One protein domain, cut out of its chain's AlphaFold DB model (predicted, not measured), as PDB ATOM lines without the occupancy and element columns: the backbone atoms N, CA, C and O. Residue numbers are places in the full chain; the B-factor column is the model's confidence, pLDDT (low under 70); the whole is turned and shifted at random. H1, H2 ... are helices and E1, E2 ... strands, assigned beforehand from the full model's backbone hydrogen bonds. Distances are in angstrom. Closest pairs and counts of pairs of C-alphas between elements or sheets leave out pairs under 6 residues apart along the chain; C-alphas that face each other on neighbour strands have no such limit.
ATOM      1  N   SER A  16     128.280 145.387 116.982       84.75
ATOM      2  CA  SER A  16     128.232 145.317 118.439       84.75
ATOM      3  C   SER A  16     128.639 146.638 119.096       84.75
ATOM      4  O   SER A  16     128.039 147.026 120.093       84.75
ATOM      5  N   THR A  17     129.627 147.347 118.541       84.94
ATOM      6  CA  THR A  17     130.075 148.651 119.057       84.94
ATOM      7  C   THR A  17     128.984 149.706 118.917       84.94
ATOM      8  O   THR A  17     128.767 150.493 119.835       84.94
ATOM      9  N   VAL A  18     128.265 149.713 117.794       83.62
ATOM     10  CA  VAL A  18     127.167 150.662 117.601       83.62
ATOM     11  C   VAL A  18     125.999 150.344 118.523       83.62
ATOM     12  O   VAL A  18     125.496 151.255 119.172       83.62
ATOM     13  N   LEU A  19     125.618 149.071 118.659       84.00
ATOM     14  CA  LEU A  19     124.572 148.659 119.599       84.00
ATOM     15  C   LEU A  19     124.928 149.038 121.042       84.00
ATOM     16  O   LEU A  19     124.091 149.580 121.755       84.00
ATOM     17  N   GLN A  20     126.177 148.828 121.465       87.75
ATOM     18  CA  GLN A  20     126.645 149.256 122.788       87.75
ATOM     19  C   GLN A  20     126.537 150.772 122.973       87.75
ATOM     20  O   GLN A  20     126.092 151.234 124.021       87.75
ATOM     21  N   ASN A  21     126.924 151.551 121.962       86.12
ATOM     22  CA  ASN A  21     126.799 153.003 122.012       86.12
ATOM     23  C   ASN A  21     125.335 153.446 122.054       86.12
ATOM     24  O   ASN A  21     125.012 154.337 122.832       86.12
ATOM     25  N   LEU A  22     124.443 152.817 121.284       82.62
ATOM     26  CA  LEU A  22     123.007 153.086 121.345       82.62
ATOM     27  C   LEU A  22     122.466 152.810 122.746       82.62
ATOM     28  O   LEU A  22     121.854 153.695 123.330       82.62
ATOM     29  N   LEU A  23     122.781 151.658 123.342       84.06
ATOM     30  CA  LEU A  23     122.318 151.297 124.687       84.06
ATOM     31  C   LEU A  23     122.769 152.291 125.772       84.06
ATOM     32  O   LEU A  23     122.030 152.518 126.724       84.06
ATOM     33  N   ARG A  24     123.930 152.948 125.620       86.31
ATOM     34  CA  ARG A  24     124.368 154.019 126.541       86.31
ATOM     35  C   ARG A  24     123.448 155.244 126.535       86.31
ATOM     36  O   ARG A  24     123.403 155.953 127.534       86.31
ATOM     37  N   HIS A  25     122.716 155.483 125.448       81.50
ATOM     38  CA  HIS A  25     121.735 156.567 125.356       81.50
ATOM     39  C   HIS A  25     120.381 156.204 125.994       81.50
ATOM     40  O   HIS A  25     119.536 157.082 126.132       81.50
ATOM     41  N   TYR A  26     120.200 154.954 126.448       81.81
ATOM     42  CA  TYR A  26     118.999 154.458 127.132       81.81
ATOM     43  C   TYR A  26     119.291 154.061 128.601       81.81
ATOM     44  O   TYR A  26     119.064 152.913 128.991       81.81
ATOM     45  N   PRO A  27     119.797 154.976 129.454       75.69
ATOM     46  CA  PRO A  27     120.311 154.633 130.784       75.69
ATOM     47  C   PRO A  27     119.228 154.160 131.764       75.69
ATOM     48  O   PRO A  27     119.504 153.359 132.651       75.69
ATOM     49  N   SER A  28     117.994 154.646 131.609       76.50
ATOM     50  CA  SER A  28     116.907 154.424 132.571       76.50
ATOM     51  C   SER A  28     116.149 153.115 132.362       76.50
ATOM     52  O   SER A  28     115.239 152.810 133.128       76.50
ATOM     53  N   GLY A  29     116.454 152.368 131.298       72.25
ATOM     54  CA  GLY A  29     115.840 151.076 131.004       72.25
ATOM     55  C   GLY A  29     114.352 151.107 130.640       72.25
ATOM     56  O   GLY A  29     113.941 150.239 129.910       72.25
ATOM     57  N   GLY A  30     113.529 152.075 131.057       78.19
ATOM     58  CA  GLY A  30     112.083 152.096 130.748       78.19
ATOM     59  C   GLY A  30     111.713 152.657 129.368       78.19
ATOM     60  O   GLY A  30     110.602 152.454 128.887       78.19
ATOM     61  N   GLN A  31     112.646 153.350 128.711       85.62
ATOM     62  CA  GLN A  31     112.394 154.060 127.451       85.62
ATOM     63  C   GLN A  31     112.041 153.135 126.274       85.62
ATOM     64  O   GLN A  31     111.374 153.585 125.348       85.62
ATOM     65  N   PHE A  32     112.406 151.845 126.314       86.38
ATOM     66  CA  PHE A  32     112.048 150.912 125.235       86.38
ATOM     67  C   PHE A  32     110.534 150.687 125.121       86.38
ATOM     68  O   PHE A  32     110.052 150.392 124.033       86.38
ATOM     69  N   ILE A  33     109.777 150.840 126.216       89.31
ATOM     70  CA  ILE A  33     108.311 150.732 126.186       89.31
ATOM     71  C   ILE A  33     107.725 151.936 125.444       89.31
ATOM     72  O   ILE A  33     106.844 151.777 124.606       89.31
ATOM     73  N   SER A  34     108.236 153.136 125.732       89.06
ATOM     74  CA  SER A  34     107.818 154.363 125.050       89.06
ATOM     75  C   SER A  34     108.171 154.341 123.565       89.06
ATOM     76  O   SER A  34     107.362 154.779 122.758       89.06
ATOM     77  N   GLU A  35     109.331 153.792 123.196       90.12
ATOM     78  CA  GLU A  35     109.715 153.614 121.790       90.12
ATOM     79  C   GLU A  35     108.793 152.608 121.077       90.12
ATOM     80  O   GLU A  35     108.345 152.856 119.964       90.12
ATOM     81  N   ALA A  36     108.443 151.494 121.733       90.50
ATOM     82  CA  ALA A  36     107.502 150.521 121.177       90.50
ATOM     83  C   ALA A  36     106.103 151.124 120.954       90.50
ATOM     84  O   ALA A  36     105.469 150.833 119.942       90.50
ATOM     85  N   LEU A  37     105.642 151.985 121.869       90.44
ATOM     86  CA  LEU A  37     104.393 152.724 121.699       90.44
ATOM     87  C   LEU A  37     104.476 153.709 120.524       90.44
ATOM     88  O   LEU A  37     103.564 153.733 119.706       90.44
ATOM     89  N   GLN A  38     105.571 154.467 120.405       89.25
ATOM     90  CA  GLN A  38     105.777 155.385 119.277       89.25
ATOM     91  C   GLN A  38     105.778 154.644 117.936       89.25
ATOM     92  O   GLN A  38     105.133 155.098 116.999       89.25
ATOM     93  N   ASN A  39     106.408 153.468 117.856       88.44
ATOM     94  CA  ASN A  39     106.361 152.637 116.649       88.44
ATOM     95  C   ASN A  39     104.922 152.243 116.274       88.44
ATOM     96  O   ASN A  39     104.569 152.238 115.096       88.44
ATOM     97  N   ALA A  40     104.083 151.931 117.268       89.12
ATOM     98  CA  ALA A  40     102.674 151.630 117.028       89.12
ATOM     99  C   ALA A  40     101.890 152.874 116.569       89.12
ATOM    100  O   ALA A  40     101.061 152.773 115.666       89.12
ATOM    101  N   GLU A  41     102.163 154.052 117.137       87.44
ATOM    102  CA  GLU A  41     101.560 155.320 116.698       87.44
ATOM    103  C   GLU A  41     101.961 155.673 115.253       87.44
ATOM    104  O   GLU A  41     101.102 155.995 114.428       87.44
ATOM    105  N   ASP A  42     103.246 155.535 114.912       85.50
ATOM    106  CA  ASP A  42     103.799 155.837 113.585       85.50
ATOM    107  C   ASP A  42     103.263 154.905 112.486       85.50
ATOM    108  O   ASP A  42     103.147 155.307 111.320       85.50
ATOM    109  N   ALA A  43     102.847 153.685 112.843       79.44
ATOM    110  CA  ALA A  43     102.191 152.771 111.913       79.44
ATOM    111  C   ALA A  43     100.875 153.352 111.346       79.44
ATOM    112  O   ALA A  43     100.409 152.888 110.299       79.44
ATOM    113  N   ASN A  44     100.295 154.388 111.986       72.44
ATOM    114  CA  ASN A  44      99.063 155.130 111.649       72.44
ATOM    115  C   ASN A  44      97.775 154.285 111.524       72.44
ATOM    116  O   ASN A  44      96.672 154.827 111.511       72.44
ATOM    117  N   CYS A  45      97.895 152.963 111.424       79.06
ATOM    118  CA  CYS A  45      96.796 152.011 111.313       79.06
ATOM    119  C   CYS A  45      96.521 151.278 112.636       79.06
ATOM    120  O   CYS A  45      95.497 150.602 112.754       79.06
ATOM    121  N   ALA A  46      97.403 151.400 113.633       84.62
ATOM    122  CA  ALA A  46      97.191 150.802 114.942       84.62
ATOM    123  C   ALA A  46      96.161 151.608 115.746       84.62
ATOM    124  O   ALA A  46      96.217 152.829 115.848       84.62
ATOM    125  N   THR A  47      95.218 150.901 116.357       88.25
ATOM    126  CA  THR A  47      94.212 151.458 117.280       88.25
ATOM    127  C   THR A  47      94.298 150.834 118.669       88.25
ATOM    128  O   THR A  47      93.605 151.259 119.594       88.25
ATOM    129  N   LYS A  48      95.137 149.807 118.827       90.75
ATOM    130  CA  LYS A  48      95.397 149.110 120.082       90.75
ATOM    131  C   LYS A  48      96.884 148.831 120.196       90.75
ATOM    132  O   LYS A  48      97.498 148.379 119.238       90.75
ATOM    133  N   PHE A  49      97.407 149.028 121.398       94.00
ATOM    134  CA  PHE A  49      98.757 148.651 121.787       94.00
ATOM    135  C   PHE A  49      98.705 147.928 123.136       94.00
ATOM    136  O   PHE A  49      97.949 148.318 124.029       94.00
ATOM    137  N   CYS A  50      99.490 146.866 123.287       94.00
ATOM    138  CA  CYS A  50      99.595 146.090 124.514       94.00
ATOM    139  C   CYS A  50     101.058 145.739 124.798       94.00
ATOM    140  O   CYS A  50     101.774 145.260 123.919       94.00
ATOM    141  N   ALA A  51     101.471 145.937 126.048       93.94
ATOM    142  CA  ALA A  51     102.710 145.406 126.595       93.94
ATOM    143  C   ALA A  51     102.363 144.298 127.595       93.94
ATOM    144  O   ALA A  51     101.631 144.535 128.559       93.94
ATOM    145  N   LEU A  52     102.879 143.094 127.366       95.31
ATOM    146  CA  LEU A  52     102.600 141.914 128.174       95.31
ATOM    147  C   LEU A  52     103.901 141.331 128.722       95.31
ATOM    148  O   LEU A  52     104.825 141.033 127.969       95.31
ATOM    149  N   LEU A  53     103.962 141.149 130.040       94.88
ATOM    150  CA  LEU A  53     105.031 140.394 130.683       94.88
ATOM    151  C   LEU A  53     104.667 138.908 130.652       94.88
ATOM    152  O   LEU A  53     103.829 138.444 131.425       94.88
ATOM    153  N   ASP A  54     105.292 138.176 129.739       95.19
ATOM    154  CA  ASP A  54     105.154 136.734 129.636       95.19
ATOM    155  C   ASP A  54     106.172 136.050 130.550       95.19
ATOM    156  O   ASP A  54     107.371 136.042 130.279       95.19
ATOM    157  N   LEU A  55     105.693 135.471 131.649       95.31
ATOM    158  CA  LEU A  55     106.530 134.759 132.617       95.31
ATOM    159  C   LEU A  55     106.675 133.262 132.306       95.31
ATOM    160  O   LEU A  55     107.245 132.517 133.108       95.31
ATOM    161  N   ARG A  56     106.144 132.792 131.174       93.75
ATOM    162  CA  ARG A  56     106.200 131.378 130.800       93.75
ATOM    163  C   ARG A  56     107.605 130.984 130.345       93.75
ATOM    164  O   ARG A  56     108.396 131.799 129.877       93.75
ATOM    165  N   GLN A  57     107.893 129.693 130.475       89.62
ATOM    166  CA  GLN A  57     109.062 129.055 129.884       89.62
ATOM    167  C   GLN A  57     108.583 128.011 128.879       89.62
ATOM    168  O   GLN A  57     107.692 127.215 129.179       89.62
ATOM    169  N   HIS A  58     109.160 128.032 127.683       89.50
ATOM    170  CA  HIS A  58     108.689 127.221 126.568       89.50
ATOM    171  C   HIS A  58     109.620 126.023 126.285       89.50
ATOM    172  O   HIS A  58     110.833 126.119 126.504       89.50
ATOM    173  N   PRO A  59     109.078 124.887 125.797       89.25
ATOM    174  CA  PRO A  59     109.878 123.742 125.367       89.25
ATOM    175  C   PRO A  59     110.858 124.128 124.257       89.25
ATOM    176  O   PRO A  59     110.527 124.898 123.356       89.25
ATOM    177  N   CYS A  60     112.073 123.584 124.295       87.38
ATOM    178  CA  CYS A  60     113.145 123.983 123.379       87.38
ATOM    179  C   CYS A  60     113.704 122.827 122.540       87.38
ATOM    180  O   CYS A  60     114.575 123.051 121.702       87.38
ATOM    181  N   GLU A  61     113.206 121.604 122.734       82.62
ATOM    182  CA  GLU A  61     113.733 120.339 122.214       82.62
ATOM    183  C   GLU A  61     113.642 120.234 120.691       82.62
ATOM    184  O   GLU A  61     114.521 119.632 120.073       82.62
ATOM    185  N   SER A  62     112.646 120.876 120.076       83.81
ATOM    186  CA  SER A  62     112.401 120.870 118.627       83.81
ATOM    187  C   SER A  62     112.930 122.111 117.894       83.81
ATOM    188  O   SER A  62     112.902 122.161 116.666       83.81
ATOM    189  N   LEU A  63     113.464 123.115 118.604       84.38
ATOM    190  CA  LEU A  63     113.871 124.386 117.991       84.38
ATOM    191  C   LEU A  63     115.125 124.258 117.128       84.38
ATOM    192  O   LEU A  63     116.147 123.727 117.566       84.38
ATOM    193  N   ARG A  64     115.103 124.837 115.932       78.62
ATOM    194  CA  ARG A  64     116.286 124.940 115.074       78.62
ATOM    195  C   ARG A  64     117.157 126.095 115.584       78.62
ATOM    196  O   ARG A  64     116.729 127.241 115.564       78.62
ATOM    197  N   SER A  65     118.361 125.819 116.083       72.44
ATOM    198  CA  SER A  65     119.291 126.875 116.514       72.44
ATOM    199  C   SER A  65     120.714 126.568 116.081       72.44
ATOM    200  O   SER A  65     121.195 125.451 116.249       72.44
ATOM    201  N   PHE A  66     121.389 127.589 115.555       62.47
ATOM    202  CA  PHE A  66     122.742 127.496 115.009       62.47
ATOM    203  C   PHE A  66     123.845 127.499 116.078       62.47
ATOM    204  O   PHE A  66     125.004 127.248 115.758       62.47
ATOM    205  N   LYS A  67     123.521 127.784 117.349       72.62
ATOM    206  CA  LYS A  67     124.507 127.846 118.438       72.62
ATOM    207  C   LYS A  67     123.983 127.183 119.712       72.62
ATOM    208  O   LYS A  67     122.935 127.553 120.245       72.62
ATOM    209  N   LYS A  68     124.759 126.225 120.230       68.62
ATOM    210  CA  LYS A  68     124.474 125.497 121.478       68.62
ATOM    211  C   LYS A  68     124.259 126.504 122.626       68.62
ATOM    212  O   LYS A  68     125.068 127.407 122.812       68.62
ATOM    213  N   GLY A  69     123.140 126.384 123.347       77.12
ATOM    214  CA  GLY A  69     122.770 127.247 124.483       77.12
ATOM    215  C   GLY A  69     121.741 128.349 124.190       77.12
ATOM    216  O   GLY A  69     121.009 128.735 125.098       77.12
ATOM    217  N   TRP A  70     121.599 128.814 122.944       82.88
ATOM    218  CA  TRP A  70     120.634 129.882 122.624       82.88
ATOM    219  C   TRP A  70     119.176 129.421 122.662       82.88
ATOM    220  O   TRP A  70     118.306 130.209 123.001       82.88
ATOM    221  N   ARG A  71     118.914 128.138 122.388       82.62
ATOM    222  CA  ARG A  71     117.563 127.545 122.435       82.62
ATOM    223  C   ARG A  71     116.887 127.766 123.783       82.62
ATOM    224  O   ARG A  71     115.744 128.178 123.826       82.62
ATOM    225  N   VAL A  72     117.620 127.529 124.868       83.19
ATOM    226  CA  VAL A  72     117.099 127.682 126.232       83.19
ATOM    227  C   VAL A  72     116.950 129.163 126.581       83.19
ATOM    228  O   VAL A  72     115.933 129.570 127.128       83.19
ATOM    229  N   LYS A  73     117.939 129.989 126.210       84.94
ATOM    230  CA  LYS A  73     117.927 131.433 126.490       84.94
ATOM    231  C   LYS A  73     116.814 132.189 125.766       84.94
ATOM    232  O   LYS A  73     116.361 133.197 126.277       84.94
ATOM    233  N   LEU A  74     116.397 131.733 124.588       86.50
ATOM    234  CA  LEU A  74     115.331 132.363 123.800       86.50
ATOM    235  C   LEU A  74     113.933 131.821 124.129       86.50
ATOM    236  O   LEU A  74     112.967 132.205 123.481       86.50
ATOM    237  N   GLN A  75     113.814 130.897 125.083       89.31
ATOM    238  CA  GLN A  75     112.534 130.325 125.520       89.31
ATOM    239  C   GLN A  75     112.211 130.670 126.977       89.31
ATOM    240  O   GLN A  75     111.379 130.012 127.601       89.31
ATOM    241  N   CYS A  76     112.896 131.667 127.537       87.94
ATOM    242  CA  CYS A  76     112.607 132.193 128.861       87.94
ATOM    243  C   CYS A  76     111.508 133.263 128.811       87.94
ATOM    244  O   CYS A  76     110.982 133.592 127.748       87.94
ATOM    245  N   GLN A  77     111.230 133.824 129.985       93.44
ATOM    246  CA  GLN A  77     110.338 134.961 130.179       93.44
ATOM    247  C   GLN A  77     110.683 136.102 129.215       93.44
ATOM    248  O   GLN A  77     111.862 136.372 128.958       93.44
ATOM    249  N   ALA A  78     109.657 136.775 128.708       93.50
ATOM    250  CA  ALA A  78     109.782 137.807 127.695       93.50
ATOM    251  C   ALA A  78     108.818 138.965 127.961       93.50
ATOM    252  O   ALA A  78     107.784 138.814 128.606       93.50
ATOM    253  N   ILE A  79     109.151 140.130 127.415       93.25
ATOM    254  CA  ILE A  79     108.200 141.229 127.267       93.25
ATOM    255  C   ILE A  79     107.717 141.187 125.822       93.25
ATOM    256  O   ILE A  79     108.526 141.231 124.895       93.25
ATOM    257  N   VAL A  80     106.409 141.071 125.645       94.19
ATOM    258  CA  VAL A  80     105.755 141.004 124.341       94.19
ATOM    259  C   VAL A  80     105.052 142.327 124.084       94.19
ATOM    260  O   VAL A  80     104.235 142.766 124.892       94.19
ATOM    261  N   PHE A  81     105.364 142.945 122.949       94.06
ATOM    262  CA  PHE A  81     104.641 144.102 122.435       94.06
ATOM    263  C   PHE A  81     103.738 143.667 121.290       94.06
ATOM    264  O   PHE A  81     104.165 142.912 120.417       94.06
ATOM    265  N   TYR A  82     102.493 144.126 121.318       93.31
ATOM    266  CA  TYR A  82     101.504 143.850 120.287       93.31
ATOM    267  C   TYR A  82     100.762 145.128 119.915       93.31
ATOM    268  O   TYR A  82     100.257 145.830 120.794       93.31
ATOM    269  N   ASP A  83     100.623 145.359 118.616       93.00
ATOM    270  CA  ASP A  83      99.694 146.315 118.031       93.00
ATOM    271  C   ASP A  83      98.905 145.662 116.885       93.00
ATOM    272  O   ASP A  83      99.253 144.588 116.386       93.00
ATOM    273  N   ASN A  84      97.801 146.291 116.489       92.38
ATOM    274  CA  ASN A  84      96.952 145.823 115.392       92.38
ATOM    275  C   ASN A  84      97.144 146.602 114.079       92.38
ATOM    276  O   ASN A  84      96.277 146.517 113.209       92.38
ATOM    277  N   GLY A  85      98.229 147.367 113.943       88.69
ATOM    278  CA  GLY A  85      98.555 148.133 112.741       88.69
ATOM    279  C   GLY A  85      99.174 147.282 111.635       88.69
ATOM    280  O   GLY A  85      98.899 147.530 110.462       88.69
ATOM    281  N   GLY A  86      99.929 146.243 112.006       86.50
ATOM    282  CA  GLY A  86     100.598 145.343 111.062       86.50
ATOM    283  C   GLY A  86     101.782 145.997 110.333       86.50
ATOM    284  O   GLY A  86     101.870 147.214 110.218       86.50
ATOM    285  N   PHE A  87     102.703 145.170 109.835       87.62
ATOM    286  CA  PHE A  87     103.882 145.634 109.097       87.62
ATOM    287  C   PHE A  87     103.568 145.869 107.616       87.62
ATOM    288  O   PHE A  87     102.934 145.023 106.979       87.62
ATOM    289  N   LYS A  88     104.075 146.973 107.062       87.19
ATOM    290  CA  LYS A  88     104.144 147.249 105.620       87.19
ATOM    291  C   LYS A  88     105.505 146.821 105.063       87.19
ATOM    292  O   LYS A  88     106.440 146.561 105.820       87.19
ATOM    293  N   ASP A  89     105.632 146.760 103.740       88.50
ATOM    294  CA  ASP A  89     106.881 146.351 103.080       88.50
ATOM    295  C   ASP A  89     108.060 147.264 103.469       88.50
ATOM    296  O   ASP A  89     109.154 146.780 103.764       88.50
ATOM    297  N   GLU A  90     107.823 148.573 103.594       84.94
ATOM    298  CA  GLU A  90     108.850 149.542 103.992       84.94
ATOM    299  C   GLU A  90     109.313 149.374 105.448       84.94
ATOM    300  O   GLU A  90     110.460 149.692 105.791       84.94
ATOM    301  N   ASP A  91     108.439 148.863 106.317       85.12
ATOM    302  CA  ASP A  91     108.766 148.599 107.716       85.12
ATOM    303  C   ASP A  91     109.732 147.407 107.827       85.12
ATOM    304  O   ASP A  91     110.673 147.438 108.626       85.12
ATOM    305  N   TRP A  92     109.566 146.382 106.980       88.00
ATOM    306  CA  TRP A  92     110.482 145.237 106.915       88.00
ATOM    307  C   TRP A  92     111.888 145.642 106.471       88.00
ATOM    308  O   TRP A  92     112.875 145.176 107.053       88.00
ATOM    309  N   ASP A  93     111.990 146.533 105.484       86.00
ATOM    310  CA  ASP A  93     113.270 147.077 105.026       86.00
ATOM    311  C   ASP A  93     113.937 147.938 106.111       86.00
ATOM    312  O   ASP A  93     115.152 147.861 106.339       86.00
ATOM    313  N   SER A  94     113.136 148.723 106.832       81.62
ATOM    314  CA  SER A  94     113.607 149.587 107.918       81.62
ATOM    315  C   SER A  94     114.126 148.782 109.115       81.62
ATOM    316  O   SER A  94     115.198 149.091 109.640       81.62
ATOM    317  N   LEU A  95     113.443 147.695 109.496       83.69
ATOM    318  CA  LEU A  95     113.874 146.786 110.569       83.69
ATOM    319  C   LEU A  95     115.246 146.148 110.310       83.69
ATOM    320  O   LEU A  95     116.013 145.907 111.245       83.69
ATOM    321  N   GLN A  96     115.582 145.883 109.047       82.81
ATOM    322  CA  GLN A  96     116.889 145.340 108.671       82.81
ATOM    323  C   GLN A  96     118.001 146.398 108.751       82.81
ATOM    324  O   GLN A  96     119.187 146.064 108.848       82.81
ATOM    325  N   SER A  97     117.641 147.683 108.749       77.56
ATOM    326  CA  SER A  97     118.573 148.804 108.715       77.56
ATOM    327  C   SER A  97     118.809 149.423 110.094       77.56
ATOM    328  O   SER A  97     118.524 150.593 110.333       77.56
TER     329      SER A  97
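Overview. This is residues 16 to 97 of the 109 residues of the protein "Hypothetical protein" of Polarella glacialis (UniProt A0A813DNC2). A slender ribbon of two antiparallel strands, E1 and E2, runs through a loose, open model; H2 packs near one end of it, and residues 55 to 77, with little H3, make a wide loop beyond the other. Residues 16 to 32, with H1, stick out from this body, as do residues 92 to 97 at the far end of H4. The 82 printed residues include four named helices and two named strands, in the order H1 H2 E1 H3 E2 H4, class mixed. The whole is loose, with a radius of gyration of the C-alphas of 15.6 A and spans of 39 by 31 by 27 A.

Along the chain. H1, residues 16 to 24, begins with C-alpha 16 at (128.232, 145.317, 118.439) and is 12.5 A long. H2 is residues 31 to 42, 16.4 A. E1 is residues 49 to 54, 15.6 A. H3 is residues 70 to 73. E2 is residues 78 to 83, 16.4 A. H4, residues 89 to 96, ends with C-alpha 96 at (116.889, 145.340, 108.671).

Arrangement. E1 and E2 are antiparallel neighbours at 161 degrees, with N 50 and O 82 2.8 A apart and N 80 and O 52 2.8 A apart, within hydrogen-bond range. The closest C-alphas of H2 and E2 are those of Ala 40 and Asp 83, 6.2 A apart; those of H2 and E1 are Ala 40 and Phe 49, 6.8 A. H1 and H2 are apart, as are H2 and H4. In H1, H2 and H4 every O i to N i+4 pair is within hydrogen-bond range; H3 is too short for one.

Size, cuts and confidence. The C-alphas farthest apart, of Asn 44 and Lys 68, are 40.3 A apart. The printed part has no cut. The link from E1 to H3, 15 residues, is long. Residues 66 and 68 are under pLDDT 70.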